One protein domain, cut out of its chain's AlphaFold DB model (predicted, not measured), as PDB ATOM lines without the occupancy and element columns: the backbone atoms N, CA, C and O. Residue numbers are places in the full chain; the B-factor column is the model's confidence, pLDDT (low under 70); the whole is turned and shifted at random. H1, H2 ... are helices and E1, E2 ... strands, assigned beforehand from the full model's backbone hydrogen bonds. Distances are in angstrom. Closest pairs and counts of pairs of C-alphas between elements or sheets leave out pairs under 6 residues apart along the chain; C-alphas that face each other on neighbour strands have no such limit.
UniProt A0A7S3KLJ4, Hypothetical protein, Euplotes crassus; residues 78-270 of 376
ATOM      1  N   ALA A  78     197.949 255.944 163.922       84.38
ATOM      2  CA  ALA A  78     198.762 254.809 163.504       84.38
ATOM      3  C   ALA A  78     198.229 254.264 162.174       84.38
ATOM      4  O   ALA A  78     197.118 253.743 162.090       84.38
ATOM      5  N   GLY A  79     199.036 254.366 161.125       84.12
ATOM      6  CA  GLY A  79     198.701 253.945 159.767       84.12
ATOM      7  C   GLY A  79     198.914 252.456 159.511       84.12
ATOM      8  O   GLY A  79     199.300 252.086 158.407       84.12
ATOM      9  N   PHE A  80     198.708 251.603 160.511       83.69
ATOM     10  CA  PHE A  80     199.009 250.173 160.450       83.69
ATOM     11  C   PHE A  80     198.418 249.468 159.217       83.69
ATOM     12  O   PHE A  80     197.216 249.546 158.954       83.69
ATOM     13  N   ILE A  81     199.254 248.690 158.521       83.69
ATOM     14  CA  ILE A  81     198.840 247.779 157.449       83.69
ATOM     15  C   ILE A  81     199.089 246.332 157.888       83.69
ATOM     16  O   ILE A  81     200.230 245.902 158.078       83.69
ATOM     17  N   SER A  82     198.014 245.552 158.004       78.12
ATOM     18  CA  SER A  82     198.092 244.145 158.419       78.12
ATOM     19  C   SER A  82     198.748 243.218 157.396       78.12
ATOM     20  O   SER A  82     198.761 243.517 156.203       78.12
ATOM     21  N   ASN A  83     199.213 242.050 157.865       76.75
ATOM     22  CA  ASN A  83     199.783 240.971 157.040       76.75
ATOM     23  C   ASN A  83     200.966 241.405 156.163       76.75
ATOM     24  O   ASN A  83     201.223 240.828 155.107       76.75
ATOM     25  N   SER A  84     201.675 242.435 156.601       82.50
ATOM     26  CA  SER A  84     202.787 243.021 155.882       82.50
ATOM     27  C   SER A  84     204.097 242.673 156.592       82.50
ATOM     28  O   SER A  84     204.138 242.558 157.817       82.50
ATOM     29  N   VAL A  85     205.164 242.440 155.825       91.25
ATOM     30  CA  VAL A  85     206.488 242.112 156.376       91.25
ATOM     31  C   VAL A  85     207.350 243.361 156.317       91.25
ATOM     32  O   VAL A  85     207.487 243.972 155.257       91.25
ATOM     33  N   PHE A  86     207.918 243.747 157.454       94.38
ATOM     34  CA  PHE A  86     208.860 244.856 157.539       94.38
ATOM     35  C   PHE A  86     210.225 244.411 157.003       94.38
ATOM     36  O   PHE A  86     210.839 243.498 157.550       94.38
ATOM     37  N   GLU A  87     210.712 245.010 155.920       97.06
ATOM     38  CA  GLU A  87     212.009 244.638 155.339       97.06
ATOM     39  C   GLU A  87     213.087 245.622 155.785       97.06
ATOM     40  O   GLU A  87     212.868 246.833 155.745       97.06
ATOM     41  N   VAL A  88     214.249 245.112 156.197       97.88
ATOM     42  CA  VAL A  88     215.352 245.918 156.737       97.88
ATOM     43  C   VAL A  88     216.658 245.541 156.064       97.88
ATOM     44  O   VAL A  88     217.054 244.379 156.106       97.88
ATOM     45  N   TRP A  89     217.351 246.524 155.498       97.56
ATOM     46  CA  TRP A  89     218.682 246.359 154.922       97.56
ATOM     47  C   TRP A  89     219.737 246.846 155.892       97.56
ATOM     48  O   TRP A  89     219.661 247.976 156.389       97.56
ATOM     49  N   THR A  90     220.733 246.006 156.142       97.12
ATOM     50  CA  THR A  90     221.718 246.242 157.194       97.12
ATOM     51  C   THR A  90     223.128 245.907 156.736       97.12
ATOM     52  O   THR A  90     223.326 245.136 155.799       97.12
ATOM     53  N   ASN A  91     224.117 246.503 157.394       95.38
ATOM     54  CA  ASN A  91     225.528 246.170 157.231       95.38
ATOM     55  C   ASN A  91     226.248 246.273 158.582       95.38
ATOM     56  O   ASN A  91     225.868 247.057 159.453       95.38
ATOM     57  N   GLU A  92     227.319 245.508 158.736       93.50
ATOM     58  CA  GLU A  92     228.248 245.620 159.855       93.50
ATOM     59  C   GLU A  92     229.349 246.611 159.449       93.50
ATOM     60  O   GLU A  92     230.090 246.383 158.496       93.50
ATOM     61  N   VAL A  93     229.424 247.762 160.127       91.81
ATOM     62  CA  VAL A  93     230.458 248.777 159.830       91.81
ATOM     63  C   VAL A  93     231.813 248.301 160.342       91.81
ATOM     64  O   VAL A  93     232.846 248.521 159.717       91.81
ATOM     65  N   ASN A  94     231.789 247.661 161.507       90.69
ATOM     66  CA  ASN A  94     232.898 246.967 162.138       90.69
ATOM     67  C   ASN A  94     232.326 245.934 163.129       90.69
ATOM     68  O   ASN A  94     231.114 245.725 163.204       90.69
ATOM     69  N   ASP A  95     233.203 245.331 163.922       89.12
ATOM     70  CA  ASP A  95     232.898 244.333 164.951       89.12
ATOM     71  C   ASP A  95     232.068 244.856 166.138       89.12
ATOM     72  O   ASP A  95     231.713 244.074 167.013       89.12
ATOM     73  N   LYS A  96     231.759 246.158 166.197       91.19
ATOM     74  CA  LYS A  96     231.038 246.796 167.314       91.19
ATOM     75  C   LYS A  96     229.801 247.580 166.899       91.19
ATOM     76  O   LYS A  96     228.901 247.778 167.713       91.19
ATOM     77  N   VAL A  97     229.748 248.025 165.645       93.75
ATOM     78  CA  VAL A  97     228.709 248.927 165.150       93.75
ATOM     79  C   VAL A  97     227.908 248.280 164.033       93.75
ATOM     80  O   VAL A  97     228.418 247.932 162.966       93.75
ATOM     81  N   TYR A  98     226.608 248.187 164.282       95.25
ATOM     82  CA  TYR A  98     225.601 247.721 163.349       95.25
ATOM     83  C   TYR A  98     224.930 248.920 162.672       95.25
ATOM     84  O   TYR A  98     224.574 249.887 163.345       95.25
ATOM     85  N   ASN A  99     224.760 248.879 161.354       96.06
ATOM     86  CA  ASN A  99     224.179 249.965 160.566       96.06
ATOM     87  C   ASN A  99     222.906 249.498 159.863       96.06
ATOM     88  O   ASN A  99     222.923 248.522 159.114       96.06
ATOM     89  N   ILE A 100     221.816 250.232 160.070       97.12
ATOM     90  CA  ILE A 100     220.580 250.100 159.305       97.12
ATOM     91  C   ILE A 100     220.611 251.125 158.177       97.12
ATOM     92  O   ILE A 100     220.669 252.330 158.422       97.12
ATOM     93  N   ILE A 101     220.563 250.625 156.945       96.31
ATOM     94  CA  ILE A 101     220.715 251.404 155.712       96.31
ATOM     95  C   ILE A 101     219.344 251.864 155.209       96.31
ATOM     96  O   ILE A 101     219.159 253.018 154.826       96.31
ATOM     97  N   HIS A 102     218.375 250.949 155.203       97.38
ATOM     98  CA  HIS A 102     217.053 251.161 154.624       97.38
ATOM     99  C   HIS A 102     216.010 250.293 155.319       97.38
ATOM    100  O   HIS A 102     216.323 249.179 155.739       97.38
ATOM    101  N   CYS A 103     214.766 250.766 155.361       97.56
ATOM    102  CA  CYS A 103     213.629 249.930 155.726       97.56
ATOM    103  C   CYS A 103     212.458 250.199 154.788       97.56
ATOM    104  O   CYS A 103     212.115 251.363 154.569       97.56
ATOM    105  N   HIS A 104     211.797 249.142 154.328       96.38
ATOM    106  CA  HIS A 104     210.458 249.268 153.769       96.38
ATOM    107  C   HIS A 104     209.436 249.209 154.892       96.38
ATOM    108  O   HIS A 104     209.455 248.299 155.725       96.38
ATOM    109  N   ILE A 105     208.539 250.188 154.899       92.25
ATOM    110  CA  ILE A 105     207.536 250.348 155.943       92.25
ATOM    111  C   ILE A 105     206.149 250.130 155.366       92.25
ATOM    112  O   ILE A 105     205.833 250.562 154.259       92.25
ATOM    113  N   ASN A 106     205.304 249.496 156.163       86.25
ATOM    114  CA  ASN A 106     203.914 249.242 155.830       86.25
ATOM    115  C   ASN A 106     203.042 250.041 156.800       86.25
ATOM    116  O   ASN A 106     202.363 249.490 157.665       86.25
ATOM    117  N   ASP A 107     203.149 251.361 156.677       89.56
ATOM    118  CA  ASP A 107     202.438 252.333 157.496       89.56
ATOM    119  C   ASP A 107     201.926 253.457 156.587       89.56
ATOM    120  O   ASP A 107     202.652 253.951 155.723       89.56
ATOM    121  N   MET A 108     200.660 253.831 156.727       86.62
ATOM    122  CA  MET A 108     199.998 254.860 155.927       86.62
ATOM    123  C   MET A 108     200.158 256.275 156.504       86.62
ATOM    124  O   MET A 108     199.909 257.230 155.773       86.62
ATOM    125  N   SER A 109     200.638 256.439 157.741       87.88
ATOM    126  CA  SER A 109     200.804 257.751 158.390       87.88
ATOM    127  C   SER A 109     201.845 258.590 157.669       87.88
ATOM    128  O   SER A 109     202.905 258.068 157.356       87.88
ATOM    129  N   ASP A 110     201.592 259.881 157.455       83.94
ATOM    130  CA  ASP A 110     202.489 260.791 156.720       83.94
ATOM    131  C   ASP A 110     203.935 260.770 157.229       83.94
ATOM    132  O   ASP A 110     204.867 260.658 156.433       83.94
ATOM    133  N   SER A 111     204.112 260.796 158.551       85.31
ATOM    134  CA  SER A 111     205.410 260.708 159.212       85.31
ATOM    135  C   SER A 111     205.438 259.535 160.186       85.31
ATOM    136  O   SER A 111     204.476 259.300 160.918       85.31
ATOM    137  N   VAL A 112     206.542 258.787 160.178       90.44
ATOM    138  CA  VAL A 112     206.686 257.549 160.948       90.44
ATOM    139  C   VAL A 112     208.039 257.556 161.663       90.44
ATOM    140  O   VAL A 112     209.057 257.205 161.060       90.44
ATOM    141  N   PRO A 113     208.096 257.951 162.944       91.50
ATOM    142  CA  PRO A 113     209.339 257.910 163.695       91.50
ATOM    143  C   PRO A 113     209.753 256.470 164.010       91.50
ATOM    144  O   PRO A 113     208.933 255.618 164.372       91.50
ATOM    145  N   VAL A 114     211.057 256.217 163.921       93.81
ATOM    146  CA  VAL A 114     211.688 254.933 164.245       93.81
ATOM    147  C   VAL A 114     212.862 255.144 165.198       93.81
ATOM    148  O   VAL A 114     213.408 256.244 165.293       93.81
ATOM    149  N   ALA A 115     213.252 254.112 165.934       93.88
ATOM    150  CA  ALA A 115     214.436 254.095 166.784       93.88
ATOM    151  C   ALA A 115     215.098 252.718 166.728       93.88
ATOM    152  O   ALA A 115     214.459 251.718 166.393       93.88
ATOM    153  N   THR A 116     216.379 252.681 167.069       94.56
ATOM    154  CA  THR A 116     217.173 251.459 167.189       94.56
ATOM    155  C   THR A 116     217.785 251.405 168.567       94.56
ATOM    156  O   THR A 116     218.340 252.404 169.014       94.56
ATOM    157  N   GLU A 117     217.727 250.241 169.201       94.88
ATOM    158  CA  GLU A 117     218.340 250.015 170.507       94.88
ATOM    159  C   GLU A 117     219.139 248.711 170.499       94.88
ATOM    160  O   GLU A 117     218.780 247.753 169.806       94.88
ATOM    161  N   TYR A 118     220.231 248.691 171.262       95.50
ATOM    162  CA  TYR A 118     221.009 247.482 171.501       95.50
ATOM    163  C   TYR A 118     220.488 246.820 172.773       95.50
ATOM    164  O   TYR A 118     220.395 247.488 173.799       95.50
ATOM    165  N   LEU A 119     220.156 245.533 172.698       94.88
ATOM    166  CA  LEU A 119     219.709 244.737 173.836       94.88
ATOM    167  C   LEU A 119     220.926 244.159 174.567       94.88
ATOM    168  O   LEU A 119     221.637 243.317 174.003       94.88
ATOM    169  N   GLU A 120     221.176 244.596 175.800       92.25
ATOM    170  CA  GLU A 120     222.290 244.100 176.606       92.25
ATOM    171  C   GLU A 120     222.062 242.658 177.083       92.25
ATOM    172  O   GLU A 120     220.972 242.080 177.011       92.25
ATOM    173  N   GLU A 121     223.138 242.023 177.550       88.50
ATOM    174  CA  GLU A 121     223.050 240.681 178.112       88.50
ATOM    175  C   GLU A 121     222.247 240.708 179.424       88.50
ATOM    176  O   GLU A 121     222.600 241.401 180.375       88.50
ATOM    177  N   GLY A 122     221.163 239.932 179.478       90.31
ATOM    178  CA  GLY A 122     220.264 239.864 180.635       90.31
ATOM    179  C   GLY A 122     219.022 240.750 180.531       90.31
ATOM    180  O   GLY A 122     218.092 240.553 181.314       90.31
ATOM    181  N   GLU A 123     218.963 241.653 179.553       93.88
ATOM    182  CA  GLU A 123     217.752 242.403 179.229       93.88
ATOM    183  C   GLU A 123     216.792 241.579 178.362       93.88
ATOM    184  O   GLU A 123     217.161 240.628 177.664       93.88
ATOM    185  N   SER A 124     215.520 241.952 178.416       94.69
ATOM    186  CA  SER A 124     214.420 241.298 177.723       94.69
ATOM    187  C   SER A 124     213.681 242.280 176.819       94.69
ATOM    188  O   SER A 124     213.708 243.488 177.025       94.69
ATOM    189  N   ILE A 125     212.933 241.767 175.839       94.81
ATOM    190  CA  ILE A 125     212.104 242.604 174.954       94.81
ATOM    191  C   ILE A 125     211.111 243.460 175.769       94.81
ATOM    192  O   ILE A 125     210.837 244.602 175.401       94.81
ATOM    193  N   SER A 126     210.614 242.948 176.906       94.31
ATOM    194  CA  SER A 126     209.708 243.683 177.801       94.31
ATOM    195  C   SER A 126     210.287 244.994 178.327       94.31
ATOM    196  O   SER A 126     209.525 245.941 178.525       94.31
ATOM    197  N   ASP A 127     211.607 245.084 178.489       94.12
ATOM    198  CA  ASP A 127     212.276 246.290 178.991       94.12
ATOM    199  C   ASP A 127     212.214 247.447 177.973       94.12
ATOM    200  O   ASP A 127     212.355 248.618 178.326       94.12
ATOM    201  N   TYR A 128     211.893 247.140 176.711       93.81
ATOM    202  CA  TYR A 128     211.844 248.085 175.595       93.81
ATOM    203  C   TYR A 128     210.426 248.424 175.128       93.81
ATOM    204  O   TYR A 128     210.267 249.149 174.140       93.81
ATOM    205  N   MET A 129     209.397 247.982 175.858       92.56
ATOM    206  CA  MET A 129     207.981 248.253 175.565       92.56
ATOM    207  C   MET A 129     207.537 249.686 175.910       92.56
ATOM    208  O   MET A 129     206.352 249.990 175.864       92.56
ATOM    209  N   ASN A 130     208.458 250.592 176.238       90.81
ATOM    210  CA  ASN A 130     208.154 252.013 176.412       90.81
ATOM    211  C   ASN A 130     208.551 252.790 175.155       90.81
ATOM    212  O   ASN A 130     209.698 252.713 174.711       90.81
ATOM    213  N   PHE A 131     207.608 253.518 174.563       92.31
ATOM    214  CA  PHE A 131     207.832 254.321 173.362       92.31
ATOM    215  C   PHE A 131     207.706 255.797 173.715       92.31
ATOM    216  O   PHE A 131     206.617 256.276 174.025       92.31
ATOM    217  N   ASP A 132     208.832 256.501 173.662       87.62
ATOM    218  CA  ASP A 132     208.884 257.931 173.934       87.62
ATOM    219  C   ASP A 132     208.383 258.752 172.738       87.62
ATOM    220  O   ASP A 132     208.240 258.264 171.612       87.62
ATOM    221  N   THR A 133     208.124 260.032 172.984       86.88
ATOM    222  CA  THR A 133     207.944 261.022 171.921       86.88
ATOM    223  C   THR A 133     209.293 261.569 171.484       86.88
ATOM    224  O   THR A 133     210.161 261.829 172.320       86.88
ATOM    225  N   ASP A 134     209.466 261.797 170.188       80.38
ATOM    226  CA  ASP A 134     210.659 262.449 169.666       80.38
ATOM    227  C   ASP A 134     210.704 263.952 170.015       80.38
ATOM    228  O   ASP A 134     209.806 264.515 170.647       80.38
ATOM    229  N   SER A 135     211.769 264.636 169.588       78.50
ATOM    230  CA  SER A 135     211.945 266.075 169.825       78.50
ATOM    231  C   SER A 135     210.897 266.962 169.141       78.50
ATOM    232  O   SER A 135     210.775 268.132 169.500       78.50
ATOM    233  N   ALA A 136     210.167 266.441 168.152       81.88
ATOM    234  CA  ALA A 136     209.055 267.119 167.491       81.88
ATOM    235  C   ALA A 136     207.698 266.794 168.146       81.88
ATOM    236  O   ALA A 136     206.662 267.273 167.681       81.88
ATOM    237  N   GLY A 137     207.692 266.007 169.228       83.12
ATOM    238  CA  GLY A 137     206.488 265.556 169.920       83.12
ATOM    239  C   GLY A 137     205.755 264.424 169.200       83.12
ATOM    240  O   GLY A 137     204.635 264.093 169.590       83.12
ATOM    241  N   GLN A 138     206.347 263.827 168.162       85.00
ATOM    242  CA  GLN A 138     205.751 262.690 167.473       85.00
ATOM    243  C   GLN A 138     205.989 261.415 168.275       85.00
ATOM    244  O   GLN A 138     207.083 261.160 168.778       85.00
ATOM    245  N   ILE A 139     204.949 260.596 168.389       88.12
ATOM    246  CA  ILE A 139     205.025 259.316 169.087       88.12
ATOM    247  C   ILE A 139     205.876 258.361 168.252       88.12
ATOM    248  O   ILE A 139     205.604 258.157 167.067       88.12
ATOM    249  N   LEU A 140     206.879 257.743 168.878       92.19
ATOM    250  CA  LEU A 140     207.658 256.694 168.241       92.19
ATOM    251  C   LEU A 140     206.730 255.565 167.759       92.19
ATOM    252  O   LEU A 140     205.880 255.085 168.516       92.19
ATOM    253  N   ARG A 141     206.876 255.142 166.496       93.38
ATOM    254  CA  ARG A 141     206.037 254.087 165.900       93.38
ATOM    255  C   ARG A 141     206.755 252.757 165.787       93.38
ATOM    256  O   ARG A 141     206.164 251.733 166.115       93.38
ATOM    257  N   TYR A 142     208.028 252.776 165.405       95.25
ATOM    258  CA  TYR A 142     208.842 251.570 165.277       95.25
ATOM    259  C   TYR A 142     210.042 251.605 166.220       95.25
ATOM    260  O   TYR A 142     210.718 252.628 166.343       95.25
ATOM    261  N   LYS A 143     210.359 250.464 166.829       96.12
ATOM    262  CA  LYS A 143     211.626 250.258 167.535       96.12
ATOM    263  C   LYS A 143     212.262 248.954 167.069       96.12
ATOM    264  O   LYS A 143     211.639 247.900 167.148       96.12
ATOM    265  N   ILE A 144     213.486 249.031 166.562       97.38
ATOM    266  CA  ILE A 144     214.249 247.880 166.074       97.38
ATOM    267  C   ILE A 144     215.250 247.496 167.164       97.38
ATOM    268  O   ILE A 144     216.112 248.301 167.520       97.38
ATOM    269  N   LEU A 145     215.125 246.283 167.703       97.44
ATOM    270  CA  LEU A 145     216.016 245.783 168.749       97.44
ATOM    271  C   LEU A 145     217.107 244.919 168.129       97.44
ATOM    272  O   LEU A 145     216.821 243.981 167.383       97.44
ATOM    273  N   ILE A 146     218.358 245.235 168.445       96.88
ATOM    274  CA  ILE A 146     219.543 244.576 167.900       96.88
ATOM    275  C   ILE A 146     220.288 243.883 169.033       96.88
ATOM    276  O   ILE A 146     220.482 244.456 170.098       96.88
ATOM    277  N   GLN A 147     220.742 242.658 168.797       94.88
ATOM    278  CA  GLN A 147     221.582 241.921 169.739       94.88
ATOM    279  C   GLN A 147     222.560 241.053 168.956       94.88
ATOM    280  O   GLN A 147     222.140 240.367 168.028       94.88
ATOM    281  N   ASN A 148     223.845 241.035 169.322       91.44
ATOM    282  CA  ASN A 148     224.859 240.216 168.640       91.44
ATOM    283  C   ASN A 148     224.903 240.443 167.110       91.44
ATOM    284  O   ASN A 148     224.918 239.481 166.342       91.44
ATOM    285  N   HIS A 149     224.883 241.707 166.662       90.50
ATOM    286  CA  HIS A 149     224.961 242.093 165.238       90.50
ATOM    287  C   HIS A 149     223.873 241.476 164.343       90.50
ATOM    288  O   HIS A 149     224.098 241.112 163.184       90.50
ATOM    289  N   LYS A 150     222.664 241.349 164.884       94.25
ATOM    290  CA  LYS A 150     221.463 240.952 164.147       94.25
ATOM    291  C   LYS A 150     220.243 241.629 164.746       94.25
ATOM    292  O   LYS A 150     220.235 241.955 165.938       94.25
ATOM    293  N   ILE A 151     219.207 241.803 163.937       97.00
ATOM    294  CA  ILE A 151     217.918 242.257 164.446       97.00
ATOM    295  C   ILE A 151     217.290 241.088 165.206       97.00
ATOM    296  O   ILE A 151     217.141 239.988 164.673       97.00
ATOM    297  N   LEU A 152     216.953 241.314 166.473       96.81
ATOM    298  CA  LEU A 152     216.240 240.339 167.289       96.81
ATOM    299  C   LEU A 152     214.738 240.408 167.008       96.81
ATOM    300  O   LEU A 152     214.108 239.382 166.772       96.81
ATOM    301  N   THR A 153     214.177 241.618 167.044       97.38
ATOM    302  CA  THR A 153     212.753 241.867 166.811       97.38
ATOM    303  C   THR A 153     212.507 243.306 166.361       97.38
ATOM    304  O   THR A 153     213.355 244.190 166.535       97.38
ATOM    305  N   VAL A 154     211.325 243.544 165.795       97.12
ATOM    306  CA  VAL A 154     210.812 244.875 165.471       97.12
ATOM    307  C   VAL A 154     209.505 245.061 166.227       97.12
ATOM    308  O   VAL A 154     208.567 244.284 166.068       97.12
ATOM    309  N   LEU A 155     209.453 246.098 167.054       95.94
ATOM    310  CA  LEU A 155     208.284 246.467 167.837       95.94
ATOM    311  C   LEU A 155     207.499 247.560 167.114       95.94
ATOM    312  O   LEU A 155     208.090 248.543 166.655       95.94
ATOM    313  N   TYR A 156     206.177 247.405 167.065       94.56
ATOM    314  CA  TYR A 156     205.259 248.407 166.529       94.56
ATOM    315  C   TYR A 156     204.321 248.928 167.614       94.56
ATOM    316  O   TYR A 156     203.681 248.153 168.325       94.56
ATOM    317  N   ASN A 157     204.221 250.251 167.714       93.50
ATOM    318  CA  ASN A 157     203.353 250.928 168.663       93.50
ATOM    319  C   ASN A 157     201.993 251.262 168.035       93.50
ATOM    320  O   ASN A 157     201.846 252.265 167.330       93.50
ATOM    321  N   TYR A 158     200.982 250.462 168.376       89.62
ATOM    322  CA  TYR A 158     199.581 250.675 168.002       89.62
ATOM    323  C   TYR A 158     198.907 251.810 168.795       89.62
ATOM    324  O   TYR A 158     197.727 252.076 168.594       89.62
ATOM    325  N   GLY A 159     199.628 252.467 169.707       87.81
ATOM    326  CA  GLY A 159     199.159 253.538 170.585       87.81
ATOM    327  C   GLY A 159     198.763 253.031 171.968       87.81
ATOM    328  O   GLY A 159     199.314 253.490 172.962       87.81
ATOM    329  N   GLU A 160     197.848 252.062 172.042       85.38
ATOM    330  CA  GLU A 160     197.436 251.447 173.320       85.38
ATOM    331  C   GLU A 160     198.198 250.160 173.649       85.38
ATOM    332  O   GLU A 160     198.243 249.727 174.800       85.38
ATOM    333  N   SER A 161     198.798 249.538 172.636       88.56
ATOM    334  CA  SER A 161     199.570 248.310 172.777       88.56
ATOM    335  C   SER A 161     200.797 248.336 171.887       88.56
ATOM    336  O   SER A 161     200.802 248.972 170.832       88.56
ATOM    337  N   ILE A 162     201.807 247.575 172.283       92.19
ATOM    338  CA  ILE A 162     202.997 247.322 171.484       92.19
ATOM    339  C   ILE A 162     203.087 245.820 171.284       92.19
ATOM    340  O   ILE A 162     203.029 245.070 172.257       92.19
ATOM    341  N   ASP A 163     203.216 245.395 170.033       91.44
ATOM    342  CA  ASP A 163     203.486 243.999 169.703       91.44
ATOM    343  C   ASP A 163     204.732 243.909 168.808       91.44
ATOM    344  O   ASP A 163     205.132 244.866 168.136       91.44
ATOM    345  N   GLU A 164     205.328 242.722 168.795       93.88
ATOM    346  CA  GLU A 164     206.322 242.330 167.803       93.88
ATOM    347  C   GLU A 164     205.650 242.133 166.440       93.88
ATOM    348  O   GLU A 164     204.582 241.519 166.346       93.88
ATOM    349  N   ILE A 165     206.287 242.627 165.380       92.81
ATOM    350  CA  ILE A 165     205.820 242.457 164.002       92.81
ATOM    351  C   ILE A 165     206.785 241.582 163.195       92.81
ATOM    352  O   ILE A 165     207.992 241.578 163.453       92.81
ATOM    353  N   PRO A 166     206.283 240.840 162.192       93.56
ATOM    354  CA  PRO A 166     207.144 240.062 161.318       93.56
ATOM    355  C   PRO A 166     208.069 240.980 160.513       93.56
ATOM    356  O   PRO A 166     207.636 241.971 159.917       93.56
ATOM    357  N   PHE A 167     209.344 240.606 160.448       96.50
ATOM    358  CA  PHE A 167     210.344 241.328 159.677       96.50
ATOM    359  C   PHE A 167     211.253 240.380 158.890       96.50
ATOM    360  O   PHE A 167     211.346 239.184 159.179       96.50
ATOM    361  N   LYS A 168     211.932 240.936 157.889       96.94
ATOM    362  CA  LYS A 168     212.948 240.271 157.079       96.94
ATOM    363  C   LYS A 168     214.205 241.133 157.050       96.94
ATOM    364  O   LYS A 168     214.203 242.221 156.480       96.94
ATOM    365  N   GLU A 169     215.274 240.630 157.654       97.31
ATOM    366  CA  GLU A 169     216.600 241.248 157.596       97.31
ATOM    367  C   GLU A 169     217.334 240.816 156.320       97.31
ATOM    368  O   GLU A 169     217.402 239.629 155.990       97.31
ATOM    369  N   ILE A 170     217.894 241.787 155.602       96.12
ATOM    370  CA  ILE A 170     218.681 241.610 154.384       96.12
ATOM    371  C   ILE A 170     220.058 242.220 154.647       96.12
ATOM    372  O   ILE A 170     220.246 243.435 154.591       96.12
ATOM    373  N   LYS A 171     221.030 241.358 154.953       94.50
ATOM    374  CA  LYS A 171     222.414 241.773 155.194       94.50
ATOM    375  C   LYS A 171     223.129 242.058 153.876       94.50
ATOM    376  O   LYS A 171     223.184 241.194 152.998       94.50
ATOM    377  N   ILE A 172     223.712 243.244 153.774       92.75
ATOM    378  CA  ILE A 172     224.499 243.707 152.635       92.75
ATOM    379  C   ILE A 172     225.961 243.783 153.068       92.75
ATOM    380  O   ILE A 172     226.324 244.721 153.775       92.75
ATOM    381  N   PRO A 173     226.803 242.813 152.681       86.56
ATOM    382  CA  PRO A 173     228.232 242.922 152.916       86.56
ATOM    383  C   PRO A 173     228.837 244.050 152.073       86.56
ATOM    384  O   PRO A 173     228.480 244.225 150.905       86.56
ATOM    385  N   LEU A 174     229.789 244.775 152.658       81.81
ATOM    386  CA  LEU A 174     230.724 245.613 151.910       81.81
ATOM    387  C   LEU A 174     231.779 244.718 151.237       81.81
ATOM    388  O   LEU A 174     232.308 243.818 151.890       81.81
ATOM    389  N   GLY A 175     232.107 244.976 149.969       75.25
ATOM    390  CA  GLY A 175     233.209 244.303 149.266       75.25
ATOM    391  C   GLY A 175     232.790 243.504 148.030       75.25
ATOM    392  O   GLY A 175     231.845 243.869 147.334       75.25
ATOM    393  N   ASP A 176     233.523 242.418 147.770       75.38
ATOM    394  CA  ASP A 176     233.694 241.772 146.454       75.38
ATOM    395  C   ASP A 176     232.495 240.968 145.913       75.38
ATOM    396  O   ASP A 176     232.632 240.261 144.913       75.38
ATOM    397  N   ASP A 177     231.326 241.022 146.556       92.00
ATOM    398  CA  ASP A 177     230.149 240.327 146.023       92.00
ATOM    399  C   ASP A 177     229.560 241.109 144.839       92.00
ATOM    400  O   ASP A 177     229.593 242.343 144.786       92.00
ATOM    401  N   TYR A 178     228.982 240.372 143.894       94.62
ATOM    402  CA  TYR A 178     228.330 240.947 142.725       94.62
ATOM    403  C   TYR A 178     226.827 241.016 142.949       94.62
ATOM    404  O   TYR A 178     226.195 240.073 143.440       94.62
ATOM    405  N   TYR A 179     226.246 242.128 142.527       95.56
ATOM    406  CA  TYR A 179     224.818 242.379 142.598       95.56
ATOM    407  C   TYR A 179     224.276 242.683 141.214       95.56
ATOM    408  O   TYR A 179     224.976 243.223 140.364       95.56
ATOM    409  N   GLN A 180     223.011 242.359 141.001       95.12
ATOM    410  CA  GLN A 180     222.294 242.666 139.784       95.12
ATOM    411  C   GLN A 180     221.244 243.749 140.021       95.12
ATOM    412  O   GLN A 180     220.558 243.766 141.047       95.12
ATOM    413  N   ILE A 181     221.093 244.622 139.032       94.44
ATOM    414  CA  ILE A 181     219.988 245.568 138.920       94.44
ATOM    415  C   ILE A 181     219.235 245.234 137.640       94.44
ATOM    416  O   ILE A 181     219.758 245.387 136.536       94.44
ATOM    417  N   LYS A 182     217.987 244.794 137.797       90.06
ATOM    418  CA  LYS A 182     217.103 244.482 136.672       90.06
ATOM    419  C   LYS A 182     216.434 245.751 136.164       90.06
ATOM    420  O   LYS A 182     215.726 246.429 136.918       90.06
ATOM    421  N   ASN A 183     216.605 246.053 134.880       80.50
ATOM    422  CA  ASN A 183     215.803 247.081 134.236       80.50
ATOM    423  C   ASN A 183     214.374 246.553 134.037       80.50
ATOM    424  O   ASN A 183     214.152 245.538 133.385       80.50
ATOM    425  N   LYS A 184     213.373 247.244 134.589       73.50
ATOM    426  CA  LYS A 184     211.973 246.817 134.431       73.50
ATOM    427  C   LYS A 184     211.429 247.035 133.019       73.50
ATOM    428  O   LYS A 184     210.391 246.473 132.694       73.50
ATOM    429  N   GLU A 185     212.082 247.870 132.214       73.94
ATOM    430  CA  GLU A 185     211.673 248.147 130.833       73.94
ATOM    431  C   GLU A 185     212.254 247.134 129.835       73.94
ATOM    432  O   GLU A 185     211.736 246.997 128.728       73.94
ATOM    433  N   SER A 186     213.296 246.395 130.225       71.31
ATOM    434  CA  SER A 186     213.928 245.370 129.397       71.31
ATOM    435  C   SER A 186     214.540 244.292 130.290       71.31
ATOM    436  O   SER A 186     215.570 244.519 130.920       71.31
ATOM    437  N   GLU A 187     213.907 243.115 130.335       65.50
ATOM    438  CA  GLU A 187     214.400 241.961 131.106       65.50
ATOM    439  C   GLU A 187     215.796 241.507 130.645       65.50
ATOM    440  O   GLU A 187     216.583 241.011 131.450       65.50
ATOM    441  N   ASP A 188     216.134 241.760 129.379       69.62
ATOM    442  CA  ASP A 188     217.434 241.435 128.788       69.62
ATOM    443  C   ASP A 188     218.553 242.410 129.210       69.62
ATOM    444  O   ASP A 188     219.732 242.138 128.984       69.62
ATOM    445  N   GLN A 189     218.215 243.541 129.842       80.00
ATOM    446  CA  GLN A 189     219.176 244.537 130.318       80.00
ATOM    447  C   GLN A 189     219.315 244.465 131.838       80.00
ATOM    448  O   GLN A 189     218.731 245.247 132.595       80.00
ATOM    449  N   THR A 190     220.119 243.504 132.281       91.06
ATOM    450  CA  THR A 190     220.551 243.403 133.676       91.06
ATOM    451  C   THR A 190     221.943 244.009 133.819       91.06
ATOM    452  O   THR A 190     222.890 243.589 133.154       91.06
ATOM    453  N   MET A 191     222.066 245.007 134.693       94.50
ATOM    454  CA  MET A 191     223.363 245.565 135.070       94.50
ATOM    455  C   MET A 191     223.947 244.736 136.204       94.50
ATOM    456  O   MET A 191     223.224 244.398 137.143       94.50
ATOM    457  N   ILE A 192     225.246 244.466 136.147       95.75
ATOM    458  CA  ILE A 192     225.987 243.862 137.249       95.75
ATOM    459  C   ILE A 192     226.914 244.895 137.856       95.75
ATOM    460  O   ILE A 192     227.596 245.635 137.143       95.75
ATOM    461  N   VAL A 193     226.914 244.949 139.181       95.75
ATOM    462  CA  VAL A 193     227.575 245.982 139.969       95.75
ATOM    463  C   VAL A 193     228.277 245.387 141.185       95.75
ATOM    464  O   VAL A 193     227.893 244.322 141.675       95.75
ATOM    465  N   LYS A 194     229.266 246.109 141.711       95.25
ATOM    466  CA  LYS A 194     229.828 245.910 143.055       95.25
ATOM    467  C   LYS A 194     229.385 247.050 143.962       95.25
ATOM    468  O   LYS A 194     229.221 248.181 143.504       95.25
ATOM    469  N   VAL A 195     229.200 246.768 145.249       95.62
ATOM    470  CA  VAL A 195     228.930 247.814 146.245       95.62
ATOM    471  C   VAL A 195     230.256 248.445 146.650       95.62
ATOM    472  O   VAL A 195     231.036 247.834 147.378       95.62
ATOM    473  N   SER A 196     230.506 249.668 146.185       94.44
ATOM    474  CA  SER A 196     231.757 250.385 146.447       94.44
ATOM    475  C   SER A 196     231.728 251.135 147.780       94.44
ATOM    476  O   SER A 196     232.758 251.257 148.442       94.44
ATOM    477  N   LYS A 197     230.549 251.598 148.225       94.81
ATOM    478  CA  LYS A 197     230.380 252.256 149.528       94.81
ATOM    479  C   LYS A 197     228.973 252.072 150.088       94.81
ATOM    480  O   LYS A 197     227.975 252.286 149.402       94.81
ATOM    481  N   ILE A 198     228.900 251.763 151.383       95.31
ATOM    482  CA  ILE A 198     227.652 251.722 152.157       95.31
ATOM    483  C   ILE A 198     227.641 252.906 153.134       95.31
ATOM    484  O   ILE A 198     228.469 252.936 154.047       95.31
ATOM    485  N   PRO A 199     226.717 253.871 152.995       93.94
ATOM    486  CA  PRO A 199     226.632 255.000 153.911       93.94
ATOM    487  C   PRO A 199     226.244 254.598 155.342       93.94
ATOM    488  O   PRO A 199     225.357 253.769 155.573       93.94
ATOM    489  N   ILE A 200     226.882 255.241 156.319       93.62
ATOM    490  CA  ILE A 200     226.533 255.147 157.740       93.62
ATOM    491  C   ILE A 200     225.280 255.992 157.977       93.62
ATOM    492  O   ILE A 200     225.349 257.219 157.922       93.62
ATOM    493  N   SER A 201     224.154 255.325 158.229       92.62
ATOM    494  CA  SER A 201     222.840 255.955 158.358       92.62
ATOM    495  C   SER A 201     222.363 255.892 159.810       92.62
ATOM    496  O   SER A 201     222.625 256.810 160.583       92.62
ATOM    497  N   MET A 202     221.710 254.801 160.218       94.12
ATOM    498  CA  MET A 202     221.237 254.619 161.592       94.12
ATOM    499  C   MET A 202     222.026 253.519 162.273       94.12
ATOM    500  O   MET A 202     221.888 252.343 161.945       94.12
ATOM    501  N   THR A 203     222.873 253.922 163.213       94.75
ATOM    502  CA  THR A 203     223.815 253.026 163.871       94.75
ATOM    503  C   THR A 203     223.349 252.605 165.251       94.75
ATOM    504  O   THR A 203     222.677 253.343 165.969       94.75
ATOM    505  N   CYS A 204     223.733 251.391 165.618       94.62
ATOM    506  CA  CYS A 204     223.477 250.798 166.913       94.62
ATOM    507  C   CYS A 204     224.728 250.040 167.365       94.62
ATOM    508  O   CYS A 204     225.366 249.353 166.565       94.62
ATOM    509  N   ALA A 205     225.092 250.179 168.634       94.56
ATOM    510  CA  ALA A 205     226.250 249.525 169.230       94.56
ATOM    511  C   ALA A 205     225.959 249.214 170.695       94.56
ATOM    512  O   ALA A 205     225.168 249.915 171.326       94.56
ATOM    513  N   HIS A 206     226.634 248.198 171.231       92.44
ATOM    514  CA  HIS A 206     226.525 247.855 172.647       92.44
ATOM    515  C   HIS A 206     227.024 249.002 173.534       92.44
ATOM    516  O   HIS A 206     226.323 249.448 174.436       92.44
ATOM    517  N   ASN A 207     228.212 249.540 173.240       92.31
ATOM    518  CA  ASN A 207     228.737 250.704 173.938       92.31
ATOM    519  C   ASN A 207     228.452 251.979 173.131       92.31
ATOM    520  O   ASN A 207     228.965 252.164 172.027       92.31
ATOM    521  N   LYS A 208     227.678 252.908 173.709       89.69
ATOM    522  CA  LYS A 208     227.349 254.199 173.075       89.69
ATOM    523  C   LYS A 208     228.586 255.053 172.767       89.69
ATOM    524  O   LYS A 208     228.522 255.913 171.891       89.69
ATOM    525  N   ASP A 209     229.714 254.815 173.437       92.25
ATOM    526  CA  ASP A 209     230.976 255.489 173.128       92.25
ATOM    527  C   ASP A 209     231.526 255.112 171.746       92.25
ATOM    528  O   ASP A 209     232.126 255.966 171.092       92.25
ATOM    529  N   ASP A 210     231.250 253.898 171.251       90.62
ATOM    530  CA  ASP A 210     231.661 253.463 169.907       90.62
ATOM    531  C   ASP A 210     230.938 254.256 168.797       90.62
ATOM    532  O   ASP A 210     231.408 254.320 167.661       90.62
ATOM    533  N   LEU A 211     229.822 254.920 169.126       91.62
ATOM    534  CA  LEU A 211     229.057 255.759 168.199       91.62
ATOM    535  C   LEU A 211     229.555 257.211 168.145       91.62
ATOM    536  O   LEU A 211     229.281 257.909 167.173       91.62
ATOM    537  N   LYS A 212     230.309 257.690 169.147       88.38
ATOM    538  CA  LYS A 212     230.713 259.112 169.258       88.38
ATOM    539  C   LYS A 212     231.582 259.600 168.100       88.38
ATOM    540  O   LYS A 212     231.617 260.797 167.824       88.38
ATOM    541  N   HIS A 213     232.302 258.688 167.453       84.56
ATOM    542  CA  HIS A 213     233.187 258.981 166.325       84.56
ATOM    543  C   HIS A 213     232.565 258.631 164.968       84.56
ATOM    544  O   HIS A 213     233.202 258.841 163.934       84.56
ATOM    545  N   MET A 214     231.334 258.113 164.957       86.44
ATOM    546  CA  MET A 214     230.627 257.800 163.726       86.44
ATOM    547  C   MET A 214     230.019 259.071 163.148       86.44
ATOM    548  O   MET A 214     229.064 259.631 163.684       86.44
ATOM    549  N   ASN A 215     230.569 259.519 162.025       84.06
ATOM    550  CA  ASN A 215     229.943 260.561 161.228       84.06
ATOM    551  C   ASN A 215     228.907 259.918 160.309       84.06
ATOM    552  O   ASN A 215     229.216 258.933 159.636       84.06
ATOM    553  N   ILE A 216     227.705 260.497 160.259       83.25
ATOM    554  CA  ILE A 216     226.717 260.150 159.236       83.25
ATOM    555  C   ILE A 216     227.377 260.377 157.880       83.25
ATOM    556  O   ILE A 216     227.930 261.449 157.619       83.25
ATOM    557  N   GLN A 217     227.344 259.353 157.037       87.50
ATOM    558  CA  GLN A 217     227.870 259.432 155.684       87.50
ATOM    559  C   GLN A 217     226.705 259.447 154.708       87.50
ATOM    560  O   GLN A 217     225.675 258.820 154.944       87.50
ATOM    561  N   THR A 218     226.889 260.140 153.595       90.50
ATOM    562  CA  THR A 218     225.988 260.080 152.446       90.50
ATOM    563  C   THR A 218     226.691 259.389 151.285       90.50
ATOM    564  O   THR A 218     227.918 259.215 151.293       90.50
ATOM    565  N   VAL A 219     225.903 258.995 150.287       93.50
ATOM    566  CA  VAL A 219     226.438 258.597 148.983       93.50
ATOM    567  C   VAL A 219     227.211 259.745 148.339       93.50
ATOM    568  O   VAL A 219     226.953 260.918 148.630       93.50
ATOM    569  N   GLU A 220     228.176 259.390 147.500       95.25
ATOM    570  CA  GLU A 220     229.035 260.339 146.782       95.25
ATOM    571  C   GLU A 220     228.582 260.561 145.339       95.25
ATOM    572  O   GLU A 220     228.818 261.635 144.785       95.25
ATOM    573  N   HIS A 221     227.913 259.574 144.741       96.31
ATOM    574  CA  HIS A 221     227.563 259.589 143.325       96.31
ATOM    575  C   HIS A 221     226.076 259.869 143.088       96.31
ATOM    576  O   HIS A 221     225.223 259.668 143.960       96.31
ATOM    577  N   GLU A 222     225.749 260.314 141.873       95.25
ATOM    578  CA  GLU A 222     224.376 260.654 141.501       95.25
ATOM    579  C   GLU A 222     223.448 259.426 141.512       95.25
ATOM    580  O   GLU A 222     223.836 258.345 141.049       95.25
ATOM    581  N   PRO A 223     222.214 259.574 142.030       94.94
ATOM    582  CA  PRO A 223     221.250 258.489 142.078       94.94
ATOM    583  C   PRO A 223     220.637 258.223 140.702       94.94
ATOM    584  O   PRO A 223     220.054 259.116 140.090       94.94
ATOM    585  N   ILE A 224     220.674 256.968 140.244       93.31
ATOM    586  CA  ILE A 224     220.080 256.579 138.946       93.31
ATOM    587  C   ILE A 224     218.605 256.166 139.046       93.31
ATOM    588  O   ILE A 224     217.939 255.937 138.039       93.31
ATOM    589  N   SER A 225     218.089 255.990 140.264       91.75
ATOM    590  CA  SER A 225     216.732 255.495 140.506       91.75
ATOM    591  C   SER A 225     216.222 255.872 141.901       91.75
ATOM    592  O   SER A 225     216.921 256.521 142.681       91.75
ATOM    593  N   HIS A 226     214.985 255.483 142.216       92.00
ATOM    594  CA  HIS A 226     214.337 255.723 143.505       92.00
ATOM    595  C   HIS A 226     213.684 254.453 144.054       92.00
ATOM    596  O   HIS A 226     213.257 253.574 143.295       92.00
ATOM    597  N   CYS A 227     213.595 254.368 145.383       92.62
ATOM    598  CA  CYS A 227     212.816 253.328 146.042       92.62
ATOM    599  C   CYS A 227     211.334 253.509 145.684       92.62
ATOM    600  O   CYS A 227     210.807 254.620 145.709       92.62
ATOM    601  N   ARG A 228     210.672 252.412 145.306       90.12
ATOM    602  CA  ARG A 228     209.264 252.420 144.871       90.12
ATOM    603  C   ARG A 228     208.283 252.111 145.992       90.12
ATOM    604  O   ARG A 228     207.080 252.275 145.807       90.12
ATOM    605  N   LEU A 229     208.789 251.594 147.103       91.88
ATOM    606  CA  LEU A 229     208.006 251.292 148.289       91.88
ATOM    607  C   LEU A 229     208.161 252.429 149.291       91.88
ATOM    608  O   LEU A 229     209.037 253.280 149.154       91.88
ATOM    609  N   ARG A 230     207.280 252.469 150.286       92.25
ATOM    610  CA  ARG A 230     207.386 253.459 151.352       92.25
ATOM    611  C   ARG A 230     208.568 253.111 152.254       92.25
ATOM    612  O   ARG A 230     208.760 251.949 152.603       92.25
ATOM    613  N   TYR A 231     209.328 254.118 152.658       94.38
ATOM    614  CA  TYR A 231     210.481 253.985 153.543       94.38
ATOM    615  C   TYR A 231     210.549 255.164 154.520       94.38
ATOM    616  O   TYR A 231     209.821 256.147 154.369       94.38
ATOM    617  N   PHE A 232     211.408 255.075 155.536       92.75
ATOM    618  CA  PHE A 232     211.652 256.201 156.442       92.75
ATOM    619  C   PHE A 232     212.491 257.276 155.753       92.75
ATOM    620  O   PHE A 232     213.590 256.980 155.303       92.75
ATOM    621  N   GLU A 233     212.052 258.535 155.762       88.88
ATOM    622  CA  GLU A 233     212.756 259.643 155.087       88.88
ATOM    623  C   GLU A 233     214.238 259.762 155.483       88.88
ATOM    624  O   GLU A 233     215.098 260.022 154.645       88.88
ATOM    625  N   ARG A 234     214.557 259.501 156.758       88.56
ATOM    626  CA  ARG A 234     215.932 259.522 157.286       88.56
ATOM    627  C   ARG A 234     216.788 258.305 156.900       88.56
ATOM    628  O   ARG A 234     217.973 258.279 157.209       88.56
ATOM    629  N   LEU A 235     216.185 257.289 156.284       93.44
ATOM    630  CA  LEU A 235     216.825 256.078 155.766       93.44
ATOM    631  C   LEU A 235     216.534 255.932 154.263       93.44
ATOM    632  O   LEU A 235     215.859 254.985 153.845       93.44
ATOM    633  N   PRO A 236     217.041 256.850 153.422       92.00
ATOM    634  CA  PRO A 236     216.758 256.833 151.989       92.00
ATOM    635  C   PRO A 236     217.343 255.597 151.290       92.00
ATOM    636  O   PRO A 236     216.897 255.233 150.205       92.00
ATOM    637  N   GLY A 237     218.297 254.912 151.929       95.44
ATOM    638  CA  GLY A 237     218.733 253.584 151.523       95.44
ATOM    639  C   GLY A 237     219.643 253.538 150.310       95.44
ATOM    640  O   GLY A 237     219.765 252.478 149.711       95.44
ATOM    641  N   TYR A 238     220.257 254.651 149.919       97.00
ATOM    642  CA  TYR A 238     221.179 254.661 148.788       97.00
ATOM    643  C   TYR A 238     222.540 254.084 149.176       97.00
ATOM    644  O   TYR A 238     223.034 254.328 150.275       97.00
ATOM    645  N   VAL A 239     223.149 253.355 148.246       96.94
ATOM    646  CA  VAL A 239     224.547 252.908 148.301       96.94
ATOM    647  C   VAL A 239     225.264 253.317 147.022       96.94
ATOM    648  O   VAL A 239     224.613 253.450 145.982       96.94
ATOM    649  N   ASP A 240     226.578 253.527 147.098       96.88
ATOM    650  CA  ASP A 240     227.389 253.735 145.901       96.88
ATOM    651  C   ASP A 240     227.769 252.381 145.300       96.88
ATOM    652  O   ASP A 240     228.100 251.417 146.000       96.88
ATOM    653  N   LEU A 241     227.696 252.334 143.979       96.50
ATOM    654  CA  LEU A 241     227.873 251.156 143.160       96.50
ATOM    655  C   LEU A 241     228.900 251.440 142.075       96.50
ATOM    656  O   LEU A 241     228.988 252.550 141.550       96.50
ATOM    657  N   GLU A 242     229.649 250.410 141.722       95.75
ATOM    658  CA  GLU A 242     230.566 250.404 140.591       95.75
ATOM    659  C   GLU A 242     230.048 249.436 139.532       95.75
ATOM    660  O   GLU A 242     229.727 248.284 139.840       95.75
ATOM    661  N   MET A 243     229.926 249.908 138.292       95.44
ATOM    662  CA  MET A 243     229.448 249.091 137.183       95.44
ATOM    663  C   MET A 243     230.512 248.092 136.748       95.44
ATOM    664  O   MET A 243     231.617 248.473 136.385       95.44
ATOM    665  N   VAL A 244     230.134 246.817 136.722       95.31
ATOM    666  CA  VAL A 244     230.977 245.722 136.230       95.31
ATOM    667  C   VAL A 244     230.568 245.313 134.821       95.31
ATOM    668  O   VAL A 244     231.416 245.022 133.989       95.31
ATOM    669  N   SER A 245     229.266 245.286 134.541       94.81
ATOM    670  CA  SER A 245     228.712 244.903 133.239       94.81
ATOM    671  C   SER A 245     227.382 245.616 133.032       94.81
ATOM    672  O   SER A 245     226.538 245.618 133.928       94.81
ATOM    673  N   SER A 246     227.147 246.157 131.840       93.00
ATOM    674  CA  SER A 246     225.872 246.794 131.476       93.00
ATOM    675  C   SER A 246     224.951 245.906 130.632       93.00
ATOM    676  O   SER A 246     223.851 246.329 130.286       93.00
ATOM    677  N   ASP A 247     225.396 244.704 130.265       91.19
ATOM    678  CA  ASP A 247     224.781 243.868 129.230       91.19
ATOM    679  C   ASP A 247     224.603 242.404 129.671       91.19
ATOM    680  O   ASP A 247     224.759 241.484 128.872       91.19
ATOM    681  N   ASN A 248     224.244 242.184 130.941       89.38
ATOM    682  CA  ASN A 248     223.993 240.857 131.512       89.38
ATOM    683  C   ASN A 248     225.183 239.883 131.367       89.38
ATOM    684  O   ASN A 248     225.028 238.745 130.923       89.38
ATOM    685  N   CYS A 249     226.375 240.336 131.757       91.31
ATOM    686  CA  CYS A 249     227.626 239.577 131.722       91.31
ATOM    687  C   CYS A 249     228.105 239.196 130.311       91.31
ATOM    688  O   CYS A 249     228.850 238.225 130.176       91.31
ATOM    689  N   MET A 250     227.693 239.920 129.266       90.56
ATOM    690  CA  MET A 250     228.196 239.678 127.909       90.56
ATOM    691  C   MET A 250     229.549 240.358 127.681       90.56
ATOM    692  O   MET A 250     230.369 239.848 126.914       90.56
ATOM    693  N   SER A 251     229.802 241.472 128.367       92.19
ATOM    694  CA  SER A 251     231.097 242.139 128.402       92.19
ATOM    695  C   SER A 251     231.358 242.798 129.757       92.19
ATOM    696  O   SER A 251     230.439 243.114 130.514       92.19
ATOM    697  N   LEU A 252     232.638 242.995 130.079       93.69
ATOM    698  CA  LEU A 252     233.018 243.875 131.180       93.69
ATOM    699  C   LEU A 252     232.893 245.326 130.727       93.69
ATOM    700  O   LEU A 252     233.198 245.662 129.583       93.69
ATOM    701  N   TYR A 253     232.453 246.182 131.638       92.44
ATOM    702  CA  TYR A 253     232.327 247.601 131.373       92.44
ATOM    703  C   TYR A 253     233.712 248.234 131.169       92.44
ATOM    704  O   TYR A 253     234.624 248.043 131.974       92.44
ATOM    705  N   GLU A 254     233.883 248.986 130.080       86.75
ATOM    706  CA  GLU A 254     235.140 249.674 129.784       86.75
ATOM    707  C   GLU A 254     235.229 250.994 130.570       86.75
ATOM    708  O   GLU A 254     234.548 251.972 130.256       86.75
ATOM    709  N   GLY A 255     236.100 251.031 131.581       84.62
ATOM    710  CA  GLY A 255     236.368 252.212 132.411       84.62
ATOM    711  C   GLY A 255     235.665 252.185 133.771       84.62
ATOM    712  O   GLY A 255     235.070 251.188 134.161       84.62
ATOM    713  N   GLU A 256     235.744 253.298 134.504       87.06
ATOM    714  CA  GLU A 256     235.086 253.444 135.805       87.06
ATOM    715  C   GLU A 256     233.763 254.198 135.651       87.06
ATOM    716  O   GLU A 256     233.747 255.407 135.404       87.06
ATOM    717  N   TYR A 257     232.643 253.499 135.839       94.56
ATOM    718  CA  TYR A 257     231.339 254.136 135.996       94.56
ATOM    719  C   TYR A 257     230.782 253.847 137.385       94.56
ATOM    720  O   TYR A 257     230.468 252.704 137.726       94.56
ATOM    721  N   LYS A 258     230.664 254.909 138.184       96.44
ATOM    722  CA  LYS A 258     230.185 254.868 139.566       96.44
ATOM    723  C   LYS A 258     228.920 255.703 139.695       96.44
ATOM    724  O   LYS A 258     228.834 256.804 139.155       96.44
ATOM    725  N   PHE A 259     227.940 255.170 140.404       97.25
ATOM    726  CA  PHE A 259     226.632 255.791 140.598       97.25
ATOM    727  C   PHE A 259     226.024 255.334 141.921       97.25
ATOM    728  O   PHE A 259     226.515 254.383 142.521       97.25
ATOM    729  N   SER A 260     224.945 255.973 142.377       97.38
ATOM    730  CA  SER A 260     224.208 255.492 143.546       97.38
ATOM    731  C   SER A 260     222.839 254.924 143.184       97.38
ATOM    732  O   SER A 260     222.192 255.317 142.207       97.38
ATOM    733  N   ALA A 261     222.381 253.955 143.970       96.69
ATOM    734  CA  ALA A 261     221.054 253.375 143.818       96.69
ATOM    735  C   ALA A 261     220.464 252.955 145.171       96.69
ATOM    736  O   ALA A 261     221.220 252.662 146.101       96.69
ATOM    737  N   PRO A 262     219.125 252.891 145.295       96.12
ATOM    738  CA  PRO A 262     218.477 252.318 146.463       96.12
ATOM    739  C   PRO A 262     218.880 250.853 146.649       96.12
ATOM    740  O   PRO A 262     218.792 250.038 145.733       96.12
ATOM    741  N   ILE A 263     219.247 250.486 147.867       96.38
ATOM    742  CA  ILE A 263     219.678 249.133 148.212       96.38
ATOM    743  C   ILE A 263     218.579 248.083 147.992       96.38
ATOM    744  O   ILE A 263     218.851 246.909 147.762       96.38
ATOM    745  N   CYS A 264     217.316 248.493 148.018       95.62
ATOM    746  CA  CYS A 264     216.193 247.594 147.799       95.62
ATOM    747  C   CYS A 264     215.974 247.198 146.334       95.62
ATOM    748  O   CYS A 264     215.159 246.314 146.072       95.62
ATOM    749  N   ILE A 265     216.660 247.841 145.382       94.38
ATOM    750  CA  ILE A 265     216.584 247.468 143.964       94.38
ATOM    751  C   ILE A 265     217.748 246.586 143.511       94.38
ATOM    752  O   ILE A 265     217.730 246.120 142.372       94.38
ATOM    753  N   ILE A 266     218.749 246.379 144.374       94.31
ATOM    754  CA  ILE A 266     219.851 245.465 144.096       94.31
ATOM    755  C   ILE A 266     219.512 244.076 144.637       94.31
ATOM    756  O   ILE A 266     219.025 243.914 145.756       94.31
ATOM    757  N   GLU A 267     219.791 243.055 143.841       93.62
ATOM    758  CA  GLU A 267     219.688 241.653 144.240       93.62
ATOM    759  C   GLU A 267     221.072 241.022 144.140       93.62
ATOM    760  O   GLU A 267     221.896 241.475 143.352       93.62
ATOM    761  N   LYS A 268     221.359 239.966 144.903       94.38
ATOM    762  CA  LYS A 268     222.602 239.219 144.670       94.38
ATOM    763  C   LYS A 268     222.596 238.661 143.248       94.38
ATOM    764  O   LYS A 268     221.578 238.119 142.814       94.38
ATOM    765  N   ALA A 269     223.721 238.798 142.552       94.56
ATOM    766  CA  ALA A 269     223.921 238.120 141.280       94.56
ATOM    767  C   ALA A 269     223.833 236.604 141.501       94.56
ATOM    768  O   ALA A 269     224.201 236.100 142.570       94.56
ATOM    769  N   ASP A 270     223.329 235.878 140.512       94.06
ATOM    770  CA  ASP A 270     223.298 234.422 140.579       94.06
ATOM    771  C   ASP A 270     224.693 233.811 140.334       94.06
ATOM    772  O   ASP A 270     225.633 234.472 139.886       94.06
TER     773      ASP A 270
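This is residues 78 to 270 of the 376 residues of the protein "Hypothetical protein" of Euplotes crassus (UniProt A0A7S3KLJ4). Two sheets, the branched sheet E1 E2 E7 E10 E11 and the sheet E3 E4 E5 E6, lie face to face as a sandwich, their strands crossed at 42 degrees, and a third, strongly twisted sheet, E8 E9 E12 E13, makes the other end of an elongated body. The 193 printed residues run E1 E2 E3 H1 E4 E5 E6 E7 E8 E9 E10 H2 E11 E12 E13, mostly strand, with under half in the 2 helices and 13 strands. The order E3 E4 E5 E6 is mixed, E8 E9 E12 E13 all antiparallel. The whole is compact, with a radius of gyration of the C-alphas of 18.0 A, and spans 55 by 36 by 30 A.

The branched sheet holds E1, residues 86 to 92, from C-alpha 86 at (208.860, 244.856, 157.539), 19.5 A long; E2, 97 to 104, 21.5 A; E7, 167 to 171; E10, 202 to 205; and E11, 231 to 236. The second sheet holds E3, 114 to 118; E4, 142 to 147, 16.6 A; E5, 150 to 157, 21.2 A; and E6, 162 to 165. The third holds E8, 175 to 182, 20.4 A; E9, 190 to 197, 20.6 A; E12, 238 to 245, 19.8 A, which bends by 52 degrees at residue 242; and E13, 258 to 262, ending at (218.477, 252.318, 146.463). The helices are H1, 125 to 128, and H2, 208 to 211.

Beside E2, E1 lies on one side, E10 and E11 on the other. E1 and E2 are an antiparallel hairpin, with N 91 and O 99 2.9 A apart; E1 and E7 are parallel, with N 168 and O 86 2.8 A apart. Between the sandwiched sheets, the closest C-alphas of E3 and E10 are those of Tyr 118 and Ala 205, 6.1 A apart. E3, H1 and E4 form a strand-helix-strand unit, two parallel neighbour strands with a helix between, its crossover right-handed; N 117 and O 144 are 3.0 A apart. E4 E5 E6 is a meander, each strand the antiparallel neighbour of the one before, with N 152 and O 145 2.8 A apart. In the third sheet, N 194 of E9 and O 242 of E12 are 2.9 A apart. H1 only grazes the second sheet and H2 the branched one; both are too short for an O i to N i+4 pair.

The farthest C-alphas, of Glu 160 and Glu 254, are 57.6 A apart. The printed part has no cut. The links H1 to E4, H2 to E11 and E12 to E13 are long. Mean pLDDT of the printed part is 91.4; residues 187 to 188 are under 70.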